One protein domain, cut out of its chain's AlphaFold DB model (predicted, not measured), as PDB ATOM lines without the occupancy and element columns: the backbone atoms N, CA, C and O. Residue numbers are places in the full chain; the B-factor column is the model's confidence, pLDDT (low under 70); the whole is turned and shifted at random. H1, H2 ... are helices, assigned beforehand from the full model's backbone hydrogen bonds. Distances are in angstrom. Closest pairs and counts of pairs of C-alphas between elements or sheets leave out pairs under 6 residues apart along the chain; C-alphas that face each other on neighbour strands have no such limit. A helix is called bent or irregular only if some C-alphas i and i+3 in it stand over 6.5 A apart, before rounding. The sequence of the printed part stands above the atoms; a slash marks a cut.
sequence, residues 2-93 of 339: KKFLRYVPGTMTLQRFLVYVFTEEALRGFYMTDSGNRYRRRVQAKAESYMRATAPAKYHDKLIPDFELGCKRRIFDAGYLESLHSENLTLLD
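Overview. This is residues 2 to 93 of the 339 residues of the protein "Monooxygenase" of Colletotrichum higginsianum (strain IMI 349063) (UniProt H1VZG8). Two long helices, H3 and H2, meet near their ends as a V; H1 hooks back at the far end of H2, and short H4 and H5 pack at the far end of H3. The printed part has 92 residues with five named helices, H1 to H5 in chain order, and no named strand: all helix, loose, radius of gyration of the C-alphas 17.6 A, spans 49 by 39 by 19 A.

Along the chain. H3, residues 34 to 54, is 30.1 A long, from C-alpha 34 at (150.571, 155.982, 220.950). H2, residues 11 to 29, is 28.7 A. H1 is residues 2 to 7, H4 is residues 57 to 63, irregular with C-alphas 58 and 61 7.6 A apart, and H5 is residues 80 to 83, with C-alpha 83 at (129.634, 139.992, 195.485).

Arrangement. H3 touches H2 through residues 35 to 40 and 28 to 29 alone, closest C-alphas Gly 36 and Gly 29, 4.1 A, opposite ways at a steep tilt of 69 degrees, only just short of about perpendicular. H3 and H4, a helical hairpin, only just touch, with 3 pairs of C-alphas within 8 A, closest Arg 52 and His 60, 6.6 A. H3 and H5 only just touch, also with 3 pairs, closest Thr 54 and Glu 82, 5.9 A. H1 and H2 touch only at the corner, closest Leu 5 and Met 12, 5.4 A. Every O i to N i+4 pair is within hydrogen-bond range in H1 and H3, 11 of 15 in H2 and 1 of 3 in H4, which has 3 of 4 O i to N i+3 pairs; H5 is too short.

Size, cuts and confidence. The farthest C-alphas, Pro 9 and Asp 93, are 49.6 A apart. The link H4 to H5 is long; the printed part has no cut, and no printed residue is under 70.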
ATOM      1  N   LYS A   2     150.348 150.611 181.540       79.31
ATOM      2  CA  LYS A   2     151.156 149.408 181.194       79.31
ATOM      3  C   LYS A   2     152.230 149.631 180.106       79.31
ATOM      4  O   LYS A   2     153.358 149.179 180.263       79.31
ATOM      5  N   LYS A   3     151.911 150.360 179.024       82.56
ATOM      6  CA  LYS A   3     152.886 150.693 177.959       82.56
ATOM      7  C   LYS A   3     154.046 151.558 178.480       82.56
ATOM      8  O   LYS A   3     155.187 151.320 178.115       82.56
ATOM      9  N   PHE A   4     153.766 152.506 179.373       89.31
ATOM     10  CA  PHE A   4     154.776 153.399 179.948       89.31
ATOM     11  C   PHE A   4     155.799 152.625 180.790       89.31
ATOM     12  O   PHE A   4     156.994 152.716 180.533       89.31
ATOM     13  N   LEU A   5     155.307 151.769 181.693       89.75
ATOM     14  CA  LEU A   5     156.143 150.887 182.514       89.75
ATOM     15  C   LEU A   5     157.000 149.932 181.670       89.75
ATOM     16  O   LEU A   5     158.138 149.638 182.016       89.75
ATOM     17  N   ARG A   6     156.468 149.456 180.537       90.50
ATOM     18  CA  ARG A   6     157.171 148.513 179.658       90.50
ATOM     19  C   ARG A   6     158.285 149.162 178.833       90.50
ATOM     20  O   ARG A   6     159.300 148.512 178.589       90.50
ATOM     21  N   TYR A   7     158.078 150.387 178.351       92.94
ATOM     22  CA  TYR A   7     158.940 150.982 177.321       92.94
ATOM     23  C   TYR A   7     159.900 152.056 177.832       92.94
ATOM     24  O   TYR A   7     160.892 152.317 177.158       92.94
ATOM     25  N   VAL A   8     159.660 152.652 179.003       94.19
ATOM     26  CA  VAL A   8     160.555 153.669 179.572       94.19
ATOM     27  C   VAL A   8     161.467 153.019 180.623       94.19
ATOM     28  O   VAL A   8     160.971 152.598 181.673       94.19
ATOM     29  N   PRO A   9     162.791 152.911 180.382       93.94
ATOM     30  CA  PRO A   9     163.721 152.292 181.325       93.94
ATOM     31  C   PRO A   9     163.664 152.931 182.718       93.94
ATOM     32  O   PRO A   9     163.494 154.139 182.851       93.94
ATOM     33  N   GLY A  10     163.798 152.116 183.765       93.00
ATOM     34  CA  GLY A  10     163.806 152.575 185.160       93.00
ATOM     35  C   GLY A  10     162.429 152.864 185.769       93.00
ATOM     36  O   GLY A  10     162.308 152.870 186.991       93.00
ATOM     37  N   THR A  11     161.369 153.020 184.969       93.62
ATOM     38  CA  THR A  11     160.024 153.320 185.502       93.62
ATOM     39  C   THR A  11     159.436 152.186 186.340       93.62
ATOM     40  O   THR A  11     158.834 152.459 187.374       93.62
ATOM     41  N   MET A  12     159.663 150.918 185.972       92.81
ATOM     42  CA  MET A  12     159.279 149.776 186.820       92.81
ATOM     43  C   MET A  12     160.041 149.759 188.145       92.81
ATOM     44  O   MET A  12     159.449 149.481 189.185       92.81
ATOM     45  N   THR A  13     161.339 150.070 188.126       91.69
ATOM     46  CA  THR A  13     162.160 150.142 189.343       91.69
ATOM     47  C   THR A  13     161.651 151.241 190.263       91.69
ATOM     48  O   THR A  13     161.436 150.989 191.446       91.69
ATOM     49  N   LEU A  14     161.378 152.429 189.715       93.50
ATOM     50  CA  LEU A  14     160.794 153.533 190.469       93.50
ATOM     51  C   LEU A  14     159.424 153.156 191.036       93.50
ATOM     52  O   LEU A  14     159.182 153.371 192.214       93.50
ATOM     53  N   GLN A  15     158.542 152.543 190.241       93.88
ATOM     54  CA  GLN A  15     157.235 152.103 190.728       93.88
ATOM     55  C   GLN A  15     157.370 151.108 191.889       93.88
ATOM     56  O   GLN A  15     156.714 151.279 192.912       93.88
ATOM     57  N   ARG A  16     158.224 150.083 191.755       92.38
ATOM     58  CA  ARG A  16     158.471 149.102 192.826       92.38
ATOM     59  C   ARG A  16     159.032 149.773 194.075       92.38
ATOM     60  O   ARG A  16     158.599 149.444 195.171       92.38
ATOM     61  N   PHE A  17     159.939 150.733 193.906       92.81
ATOM     62  CA  PHE A  17     160.482 151.521 195.006       92.81
ATOM     63  C   PHE A  17     159.406 152.369 195.697       92.81
ATOM     64  O   PHE A  17     159.342 152.390 196.918       92.81
ATOM     65  N   LEU A  18     158.516 153.015 194.941       94.56
ATOM     66  CA  LEU A  18     157.411 153.794 195.507       94.56
ATOM     67  C   LEU A  18     156.409 152.908 196.257       94.56
ATOM     68  O   LEU A  18     155.979 153.274 197.348       94.56
ATOM     69  N   VAL A  19     156.073 151.734 195.709       93.31
ATOM     70  CA  VAL A  19     155.245 150.737 196.407       93.31
ATOM     71  C   VAL A  19     155.925 150.303 197.698       93.31
ATOM     72  O   VAL A  19     155.279 150.306 198.737       93.31
ATOM     73  N   TYR A  20     157.225 150.001 197.645       93.94
ATOM     74  CA  TYR A  20     158.021 149.642 198.812       93.94
ATOM     75  C   TYR A  20     157.987 150.731 199.892       93.94
ATOM     76  O   TYR A  20     157.636 150.440 201.030       93.94
ATOM     77  N   VAL A  21     158.275 151.990 199.542       94.50
ATOM     78  CA  VAL A  21     158.235 153.118 200.488       94.50
ATOM     79  C   VAL A  21     156.847 153.260 201.110       94.50
ATOM     80  O   VAL A  21     156.732 153.438 202.320       94.50
ATOM     81  N   PHE A  22     155.792 153.135 200.303       92.88
ATOM     82  CA  PHE A  22     154.416 153.196 200.789       92.88
ATOM     83  C   PHE A  22     154.078 152.042 201.743       92.88
ATOM     84  O   PHE A  22     153.427 152.258 202.762       92.88
ATOM     85  N   THR A  23     154.520 150.818 201.446       93.00
ATOM     86  CA  THR A  23     154.269 149.661 202.313       93.00
ATOM     87  C   THR A  23     155.093 149.704 203.597       93.00
ATOM     88  O   THR A  23     154.551 149.405 204.656       93.00
ATOM     89  N   GLU A  24     156.361 150.125 203.539       93.56
ATOM     90  CA  GLU A  24     157.217 150.289 204.725       93.56
ATOM     91  C   GLU A  24     156.703 151.386 205.657       93.56
ATOM     92  O   GLU A  24     156.831 151.268 206.872       93.56
ATOM     93  N   GLU A  25     156.076 152.440 205.125       92.00
ATOM     94  CA  GLU A  25     155.464 153.492 205.945       92.00
ATOM     95  C   GLU A  25     154.429 152.924 206.922       92.00
ATOM     96  O   GLU A  25     154.351 153.371 208.071       92.00
ATOM     97  N   ALA A  26     153.701 151.882 206.506       91.56
ATOM     98  CA  ALA A  26     152.688 151.242 207.329       91.56
ATOM     99  C   ALA A  26     153.271 150.542 208.565       91.56
ATOM    100  O   ALA A  26     152.529 150.353 209.531       91.56
ATOM    101  N   LEU A  27     154.574 150.213 208.585       93.25
ATOM    102  CA  LEU A  27     155.249 149.578 209.724       93.25
ATOM    103  C   LEU A  27     155.065 150.371 211.023       93.25
ATOM    104  O   LEU A  27     154.904 149.777 212.085       93.25
ATOM    105  N   ARG A  28     154.986 151.709 210.958       92.81
ATOM    106  CA  ARG A  28     154.744 152.547 212.147       92.81
ATOM    107  C   ARG A  28     153.450 152.193 212.882       92.81
ATOM    108  O   ARG A  28     153.354 152.399 214.088       92.81
ATOM    109  N   GLY A  29     152.460 151.678 212.152       93.31
ATOM    110  CA  GLY A  29     151.195 151.210 212.701       93.31
ATOM    111  C   GLY A  29     151.320 149.899 213.470       93.31
ATOM    112  O   GLY A  29     150.461 149.616 214.295       93.31
ATOM    113  N   PHE A  30     152.371 149.114 213.242       93.56
ATOM    114  CA  PHE A  30     152.544 147.809 213.879       93.56
ATOM    115  C   PHE A  30     153.210 147.899 215.248       93.56
ATOM    116  O   PHE A  30     153.083 146.962 216.023       93.56
ATOM    117  N   TYR A  31     153.860 149.010 215.589       94.81
ATOM    118  CA  TYR A  31     154.423 149.200 216.925       94.81
ATOM    119  C   TYR A  31     153.347 149.603 217.943       94.81
ATOM    120  O   TYR A  31     152.486 150.448 217.663       94.81
ATOM    121  N   MET A  32     153.434 149.050 219.154       93.62
ATOM    122  CA  MET A  32     152.552 149.339 220.294       93.62
ATOM    123  C   MET A  32     152.926 150.663 220.972       93.62
ATOM    124  O   MET A  32     153.277 150.725 222.145       93.62
ATOM    125  N   THR A  33     152.875 151.745 220.198       95.50
ATOM    126  CA  THR A  33     153.116 153.123 220.647       95.50
ATOM    127  C   THR A  33     151.858 153.958 220.452       95.50
ATOM    128  O   THR A  33     151.045 153.648 219.584       95.50
ATOM    129  N   ASP A  34     151.722 155.087 221.148       95.75
ATOM    130  CA  ASP A  34     150.571 155.982 220.950       95.75
ATOM    131  C   ASP A  34     150.425 156.457 219.499       95.75
ATOM    132  O   ASP A  34     149.318 156.599 218.978       95.75
ATOM    133  N   SER A  35     151.551 156.697 218.821       95.50
ATOM    134  CA  SER A  35     151.562 157.064 217.403       95.50
ATOM    135  C   SER A  35     151.058 155.921 216.520       95.50
ATOM    136  O   SER A  35     150.207 156.146 215.655       95.50
ATOM    137  N   GLY A  36     151.522 154.695 216.785       95.69
ATOM    138  CA  GLY A  36     151.045 153.484 216.120       95.69
ATOM    139  C   GLY A  36     149.552 153.261 216.349       95.69
ATOM    140  O   GLY A  36     148.808 153.105 215.384       95.69
ATOM    141  N   ASN A  37     149.084 153.382 217.593       95.19
ATOM    142  CA  ASN A  37     147.674 153.251 217.970       95.19
ATOM    143  C   ASN A  37     146.796 154.263 217.215       95.19
ATOM    144  O   ASN A  37     145.761 153.904 216.651       95.19
ATOM    145  N   ARG A  38     147.221 155.535 217.137       95.81
ATOM    146  CA  ARG A  38     146.513 156.568 216.357       95.81
ATOM    147  C   ARG A  38     146.471 156.238 214.867       95.81
ATOM    148  O   ARG A  38     145.439 156.451 214.232       95.81
ATOM    149  N   TYR A  39     147.571 155.736 214.304       95.50
ATOM    150  CA  TYR A  39     147.609 155.301 212.909       95.50
ATOM    151  C   TYR A  39     146.641 154.136 212.666       95.50
ATOM    152  O   TYR A  39     145.799 154.232 211.772       95.50
ATOM    153  N   ARG A  40     146.696 153.083 213.498       94.88
ATOM    154  CA  ARG A  40     145.811 151.914 213.396       94.88
ATOM    155  C   ARG A  40     144.347 152.311 213.460       94.88
ATOM    156  O   ARG A  40     143.613 151.968 212.543       94.88
ATOM    157  N   ARG A  41     143.942 153.115 214.449       95.19
ATOM    158  CA  ARG A  41     142.551 153.587 214.585       95.19
ATOM    159  C   ARG A  41     142.061 154.352 213.358       95.19
ATOM    160  O   ARG A  41     140.948 154.121 212.903       95.19
ATOM    161  N   ARG A  42     142.889 155.231 212.779       95.81
ATOM    162  CA  ARG A  42     142.530 155.972 211.554       95.81
ATOM    163  C   ARG A  42     142.335 155.043 210.359       95.81
ATOM    164  O   ARG A  42     141.379 155.200 209.606       95.81
ATOM    165  N   VAL A  43     143.248 154.093 210.172       95.00
ATOM    166  CA  VAL A  43     143.178 153.141 209.056       95.00
ATOM    167  C   VAL A  43     142.027 152.149 209.252       95.00
ATOM    168  O   VAL A  43     141.333 151.850 208.285       95.00
ATOM    169  N   GLN A  44     141.784 151.698 210.483       95.25
ATOM    170  CA  GLN A  44     140.655 150.846 210.857       95.25
ATOM    171  C   GLN A  44     139.324 151.542 210.583       95.25
ATOM    172  O   GLN A  44     138.508 150.978 209.869       95.25
ATOM    173  N   ALA A  45     139.142 152.789 211.029       96.19
ATOM    174  CA  ALA A  45     137.921 153.549 210.758       96.19
ATOM    175  C   ALA A  45     137.655 153.703 209.249       96.19
ATOM    176  O   ALA A  45     136.521 153.573 208.794       96.19
ATOM    177  N   LYS A  46     138.707 153.929 208.448       96.69
ATOM    178  CA  LYS A  46     138.587 153.983 206.984       96.69
ATOM    179  C   LYS A  46     138.192 152.628 206.384       96.69
ATOM    180  O   LYS A  46     137.364 152.595 205.479       96.69
ATOM    181  N   ALA A  47     138.797 151.539 206.855       96.19
ATOM    182  CA  ALA A  47     138.489 150.192 206.384       96.19
ATOM    183  C   ALA A  47     137.057 149.784 206.754       96.19
ATOM    184  O   ALA A  47     136.318 149.337 205.889       96.19
ATOM    185  N   GLU A  48     136.640 150.021 207.997       96.69
ATOM    186  CA  GLU A  48     135.281 149.741 208.458       96.69
ATOM    187  C   GLU A  48     134.246 150.573 207.693       96.69
ATOM    188  O   GLU A  48     133.252 150.030 207.221       96.69
ATOM    189  N   SER A  49     134.496 151.873 207.497       97.81
ATOM    190  CA  SER A  49     133.610 152.728 206.700       97.81
ATOM    191  C   SER A  49     133.457 152.217 205.266       97.81
ATOM    192  O   SER A  49     132.346 152.230 204.742       97.81
ATOM    193  N   TYR A  50     134.541 151.739 204.647       97.94
ATOM    194  CA  TYR A  50     134.487 151.107 203.330       97.94
ATOM    195  C   TYR A  50     133.675 149.804 203.363       97.94
ATOM    196  O   TYR A  50     132.771 149.631 202.553       97.94
ATOM    197  N   MET A  51     133.921 148.929 204.342       97.94
ATOM    198  CA  MET A  51     133.191 147.666 204.488       97.94
ATOM    199  C   MET A  51     131.690 147.879 204.668       97.94
ATOM    200  O   MET A  51     130.902 147.227 203.991       97.94
ATOM    201  N   ARG A  52     131.293 148.829 205.523       98.06
ATOM    202  CA  ARG A  52     129.884 149.169 205.753       98.06
ATOM    203  C   ARG A  52     129.209 149.767 204.522       98.06
ATOM    204  O   ARG A  52     128.020 149.544 204.326       98.06
ATOM    205  N   ALA A  53     129.948 150.539 203.725       98.12
ATOM    206  CA  ALA A  53     129.421 151.170 202.519       98.12
ATOM    207  C   ALA A  53     129.282 150.190 201.344       98.12
ATOM    208  O   ALA A  53     128.385 150.361 200.526       98.12
ATOM    209  N   THR A  54     130.168 149.196 201.244       98.19
ATOM    210  CA  THR A  54     130.199 148.256 200.113       98.19
ATOM    211  C   THR A  54     129.407 146.979 200.388       98.19
ATOM    212  O   THR A  54     128.695 146.512 199.507       98.19
ATOM    213  N   ALA A  55     129.481 146.409 201.595       98.12
ATOM    214  CA  ALA A  55     128.799 145.154 201.910       98.12
ATOM    215  C   ALA A  55     127.319 145.354 202.302       98.12
ATOM    216  O   ALA A  55     126.982 146.365 202.931       98.12
ATOM    217  N   PRO A  56     126.436 144.368 202.039       97.94
ATOM    218  CA  PRO A  56     125.051 144.394 202.507       97.94
ATOM    219  C   PRO A  56     124.959 144.523 204.034       97.94
ATOM    220  O   PRO A  56     125.634 143.795 204.763       97.94
ATOM    221  N   ALA A  57     124.052 145.379 204.520       97.62
ATOM    222  CA  ALA A  57     123.860 145.635 205.953       97.62
ATOM    223  C   ALA A  57     123.606 144.362 206.780       97.62
ATOM    224  O   ALA A  57     124.122 144.237 207.886       97.62
ATOM    225  N   LYS A  58     122.897 143.375 206.206       96.62
ATOM    226  CA  LYS A  58     122.605 142.073 206.837       96.62
ATOM    227  C   LYS A  58     123.844 141.250 207.225       96.62
ATOM    228  O   LYS A  58     123.714 140.305 207.991       96.62
ATOM    229  N   TYR A  59     125.024 141.573 206.689       97.69
ATOM    230  CA  TYR A  59     126.269 140.842 206.951       97.69
ATOM    231  C   TYR A  59     127.296 141.638 207.761       97.69
ATOM    232  O   TYR A  59     128.387 141.131 208.010       97.69
ATOM    233  N   HIS A  60     126.990 142.870 208.188       97.12
ATOM    234  CA  HIS A  60     127.966 143.719 208.886       97.12
ATOM    235  C   HIS A  60     128.484 143.079 210.178       97.12
ATOM    236  O   HIS A  60     129.693 143.108 210.402       97.12
ATOM    237  N   ASP A  61     127.610 142.435 210.949       95.69
ATOM    238  CA  ASP A  61     127.973 141.787 212.218       95.69
ATOM    239  C   ASP A  61     128.927 140.595 212.028       95.69
ATOM    240  O   ASP A  61     129.723 140.294 212.911       95.69
ATOM    241  N   LYS A  62     128.903 139.958 210.849       95.25
ATOM    242  CA  LYS A  62     129.784 138.831 210.492       95.25
ATOM    243  C   LYS A  62     131.102 139.281 209.866       95.25
ATOM    244  O   LYS A  62     132.110 138.587 209.941       95.25
ATOM    245  N   LEU A  63     131.083 140.419 209.171       95.69
ATOM    246  CA  LEU A  63     132.213 140.883 208.369       95.69
ATOM    247  C   LEU A  63     133.169 141.775 209.150       95.69
ATOM    248  O   LEU A  63     134.367 141.737 208.878       95.69
ATOM    249  N   ILE A  64     132.661 142.620 210.048       94.81
ATOM    250  CA  ILE A  64     133.465 143.655 210.705       94.81
ATOM    251  C   ILE A  64     134.210 143.034 211.893       94.81
ATOM    252  O   ILE A  64     133.576 142.651 212.871       94.81
ATOM    253  N   PRO A  65     135.550 142.931 211.829       91.81
ATOM    254  CA  PRO A  65     136.320 142.246 212.857       91.81
ATOM    255  C   PRO A  65     136.437 143.062 214.150       91.81
ATOM    256  O   PRO A  65     136.527 144.290 214.123       91.81
ATOM    257  N   ASP A  66     136.556 142.352 215.269       89.69
ATOM    258  CA  ASP A  66     136.737 142.879 216.628       89.69
ATOM    259  C   ASP A  66     138.212 142.958 217.079       89.69
ATOM    260  O   ASP A  66     138.513 143.417 218.181       89.69
ATOM    261  N   PHE A  67     139.154 142.547 216.226       90.56
ATOM    262  CA  PHE A  67     140.591 142.570 216.508       90.56
ATOM    263  C   PHE A  67     141.304 143.803 215.926       90.56
ATOM    264  O   PHE A  67     140.870 144.412 214.946       90.56
ATOM    265  N   GLU A  68     142.469 144.148 216.489       89.38
ATOM    266  CA  GLU A  68     143.248 145.303 216.029       89.38
ATOM    267  C   GLU A  68     143.766 145.158 214.588       89.38
ATOM    268  O   GLU A  68     144.304 144.125 214.170       89.38
ATOM    269  N   LEU A  69     143.700 146.258 213.832       91.19
ATOM    270  CA  LEU A  69     144.250 146.333 212.481       91.19
ATOM    271  C   LEU A  69     145.751 145.987 212.454       91.19
ATOM    272  O   LEU A  69     146.570 146.650 213.079       91.19
ATOM    273  N   GLY A  70     146.126 145.004 211.637       89.31
ATOM    274  CA  GLY A  70     147.516 144.559 211.490       89.31
ATOM    275  C   GLY A  70     147.880 143.362 212.366       89.31
ATOM    276  O   GLY A  70     148.904 142.734 212.100       89.31
ATOM    277  N   CYS A  71     147.022 142.976 213.318       90.88
ATOM    278  CA  CYS A  71     147.215 141.744 214.083       90.88
ATOM    279  C   CYS A  71     147.198 140.500 213.168       90.88
ATOM    280  O   CYS A  71     148.002 139.579 213.318       90.88
ATOM    281  N   LYS A  72     146.365 140.528 212.118       91.25
ATOM    282  CA  LYS A  72     146.397 139.582 210.988       91.25
ATOM    283  C   LYS A  72     146.850 140.277 209.701       91.25
ATOM    284  O   LYS A  72     146.790 141.504 209.580       91.25
ATOM    285  N   ARG A  73     147.289 139.493 208.708       90.94
ATOM    286  CA  ARG A  73     147.617 140.019 207.371       90.94
ATOM    287  C   ARG A  73     146.375 140.643 206.734       90.94
ATOM    288  O   ARG A  73     145.333 140.002 206.664       90.94
ATOM    289  N   ARG A  74     146.500 141.875 206.238       90.25
ATOM    290  CA  ARG A  74     145.396 142.559 205.550       90.25
ATOM    291  C   ARG A  74     145.129 141.928 204.185       90.25
ATOM    292  O   ARG A  74     146.068 141.673 203.431       90.25
ATOM    293  N   ILE A  75     143.849 141.753 203.876       91.12
ATOM    294  CA  ILE A  75     143.354 141.355 202.558       91.12
ATOM    295  C   ILE A  75     142.781 142.607 201.896       91.12
ATOM    296  O   ILE A  75     142.055 143.371 202.531       91.12
ATOM    297  N   PHE A  76     143.156 142.847 200.643       91.62
ATOM    298  CA  PHE A  76     142.575 143.924 199.850       91.62
ATOM    299  C   PHE A  76     141.361 143.384 199.110       91.62
ATOM    300  O   PHE A  76     141.456 142.336 198.472       91.62
ATOM    301  N   ASP A  77     140.243 144.097 199.211       95.88
ATOM    302  CA  ASP A  77     139.018 143.696 198.538       95.88
ATOM    303  C   ASP A  77     139.205 143.735 197.014       95.88
ATOM    304  O   ASP A  77     139.588 144.757 196.443       95.88
ATOM    305  N   ALA A  78     138.961 142.597 196.371       95.69
ATOM    306  CA  ALA A  78     139.002 142.432 194.921       95.69
ATOM    307  C   ALA A  78     137.589 142.317 194.318       95.69
ATOM    308  O   ALA A  78     137.442 141.824 193.201       95.69
ATOM    309  N   GLY A  79     136.563 142.756 195.058       96.69
ATOM    310  CA  GLY A  79     135.145 142.635 194.706       96.69
ATOM    311  C   GLY A  79     134.381 141.606 195.547       96.69
ATOM    312  O   GLY A  79     133.241 141.290 195.225       96.69
ATOM    313  N   TYR A  80     134.985 141.085 196.619       97.00
ATOM    314  CA  TYR A  80     134.338 140.165 197.551       97.00
ATOM    315  C   TYR A  80     133.142 140.830 198.230       97.00
ATOM    316  O   TYR A  80     132.053 140.270 198.205       97.00
ATOM    317  N   LEU A  81     133.310 142.038 198.779       97.88
ATOM    318  CA  LEU A  81     132.233 142.707 199.520       97.88
ATOM    319  C   LEU A  81     131.025 143.016 198.627       97.88
ATOM    320  O   LEU A  81     129.890 142.823 199.051       97.88
ATOM    321  N   GLU A  82     131.281 143.432 197.385       97.44
ATOM    322  CA  GLU A  82     130.241 143.688 196.384       97.44
ATOM    323  C   GLU A  82     129.508 142.397 195.988       97.44
ATOM    324  O   GLU A  82     128.286 142.381 195.861       97.44
ATOM    325  N   SER A  83     130.234 141.280 195.859       97.69
ATOM    326  CA  SER A  83     129.634 139.992 195.485       97.69
ATOM    327  C   SER A  83     128.578 139.494 196.482       97.69
ATOM    328  O   SER A  83     127.685 138.741 196.099       97.69
ATOM    329  N   LEU A  84     128.628 139.960 197.737       97.94
ATOM    330  CA  LEU A  84     127.687 139.576 198.791       97.94
ATOM    331  C   LEU A  84     126.258 140.106 198.575       97.94
ATOM    332  O   LEU A  84     125.345 139.665 199.274       97.94
ATOM    333  N   HIS A  85     126.039 141.037 197.638       97.75
ATOM    334  CA  HIS A  85     124.692 141.487 197.249       97.75
ATOM    335  C   HIS A  85     123.950 140.486 196.361       97.75
ATOM    336  O   HIS A  85     122.746 140.629 196.168       97.75
ATOM    337  N   SER A  86     124.644 139.485 195.817       97.75
ATOM    338  CA  SER A  86     124.029 138.507 194.926       97.75
ATOM    339  C   SER A  86     122.978 137.657 195.647       97.75
ATOM    340  O   SER A  86     123.217 137.158 196.746       97.75
ATOM    341  N   GLU A  87     121.829 137.432 195.006       96.94
ATOM    342  CA  GLU A  87     120.732 136.630 195.571       96.94
ATOM    343  C   GLU A  87     121.111 135.153 195.765       96.94
ATOM    344  O   GLU A  87     120.540 134.472 196.610       96.94
ATOM    345  N   ASN A  88     122.104 134.662 195.016       96.44
ATOM    346  CA  ASN A  88     122.617 133.294 195.121       96.44
ATOM    347  C   ASN A  88     123.778 133.138 196.121       96.44
ATOM    348  O   ASN A  88     124.403 132.078 196.154       96.44
ATOM    349  N   LEU A  89     124.100 134.172 196.905       96.12
ATOM    350  CA  LEU A  89     125.155 134.123 197.914       96.12
ATOM    351  C   LEU A  89     124.551 134.268 199.309       96.12
ATOM    352  O   LEU A  89     123.896 135.259 199.632       96.12
ATOM    353  N   THR A  90     124.834 133.286 200.165       95.06
ATOM    354  CA  THR A  90     124.517 133.347 201.595       95.06
ATOM    355  C   THR A  90     125.797 133.253 202.419       95.06
ATOM    356  O   THR A  90     126.557 132.300 202.277       95.06
ATOM    357  N   LEU A  91     126.044 134.252 203.274       96.12
ATOM    358  CA  LEU A  91     127.157 134.242 204.224       96.12
ATOM    359  C   LEU A  91     126.705 133.695 205.586       96.12
ATOM    360  O   LEU A  91     125.860 134.289 206.269       96.12
ATOM    361  N   LEU A  92     127.324 132.587 205.979       94.06
ATOM    362  CA  LEU A  92     127.096 131.879 207.234       94.06
ATOM    363  C   LEU A  92     128.361 131.912 208.101       94.06
ATOM    364  O   LEU A  92     129.476 131.995 207.585       94.06
ATOM    365  N   ASP A  93     128.167 131.874 209.412       92.69
ATOM    366  CA  ASP A  93     129.193 131.857 210.463       92.69
ATOM    367  C   ASP A  93     128.961 130.711 211.465       92.69
ATOM    368  O   ASP A  93     129.625 130.634 212.499       92.69
TER     369      ASP A  93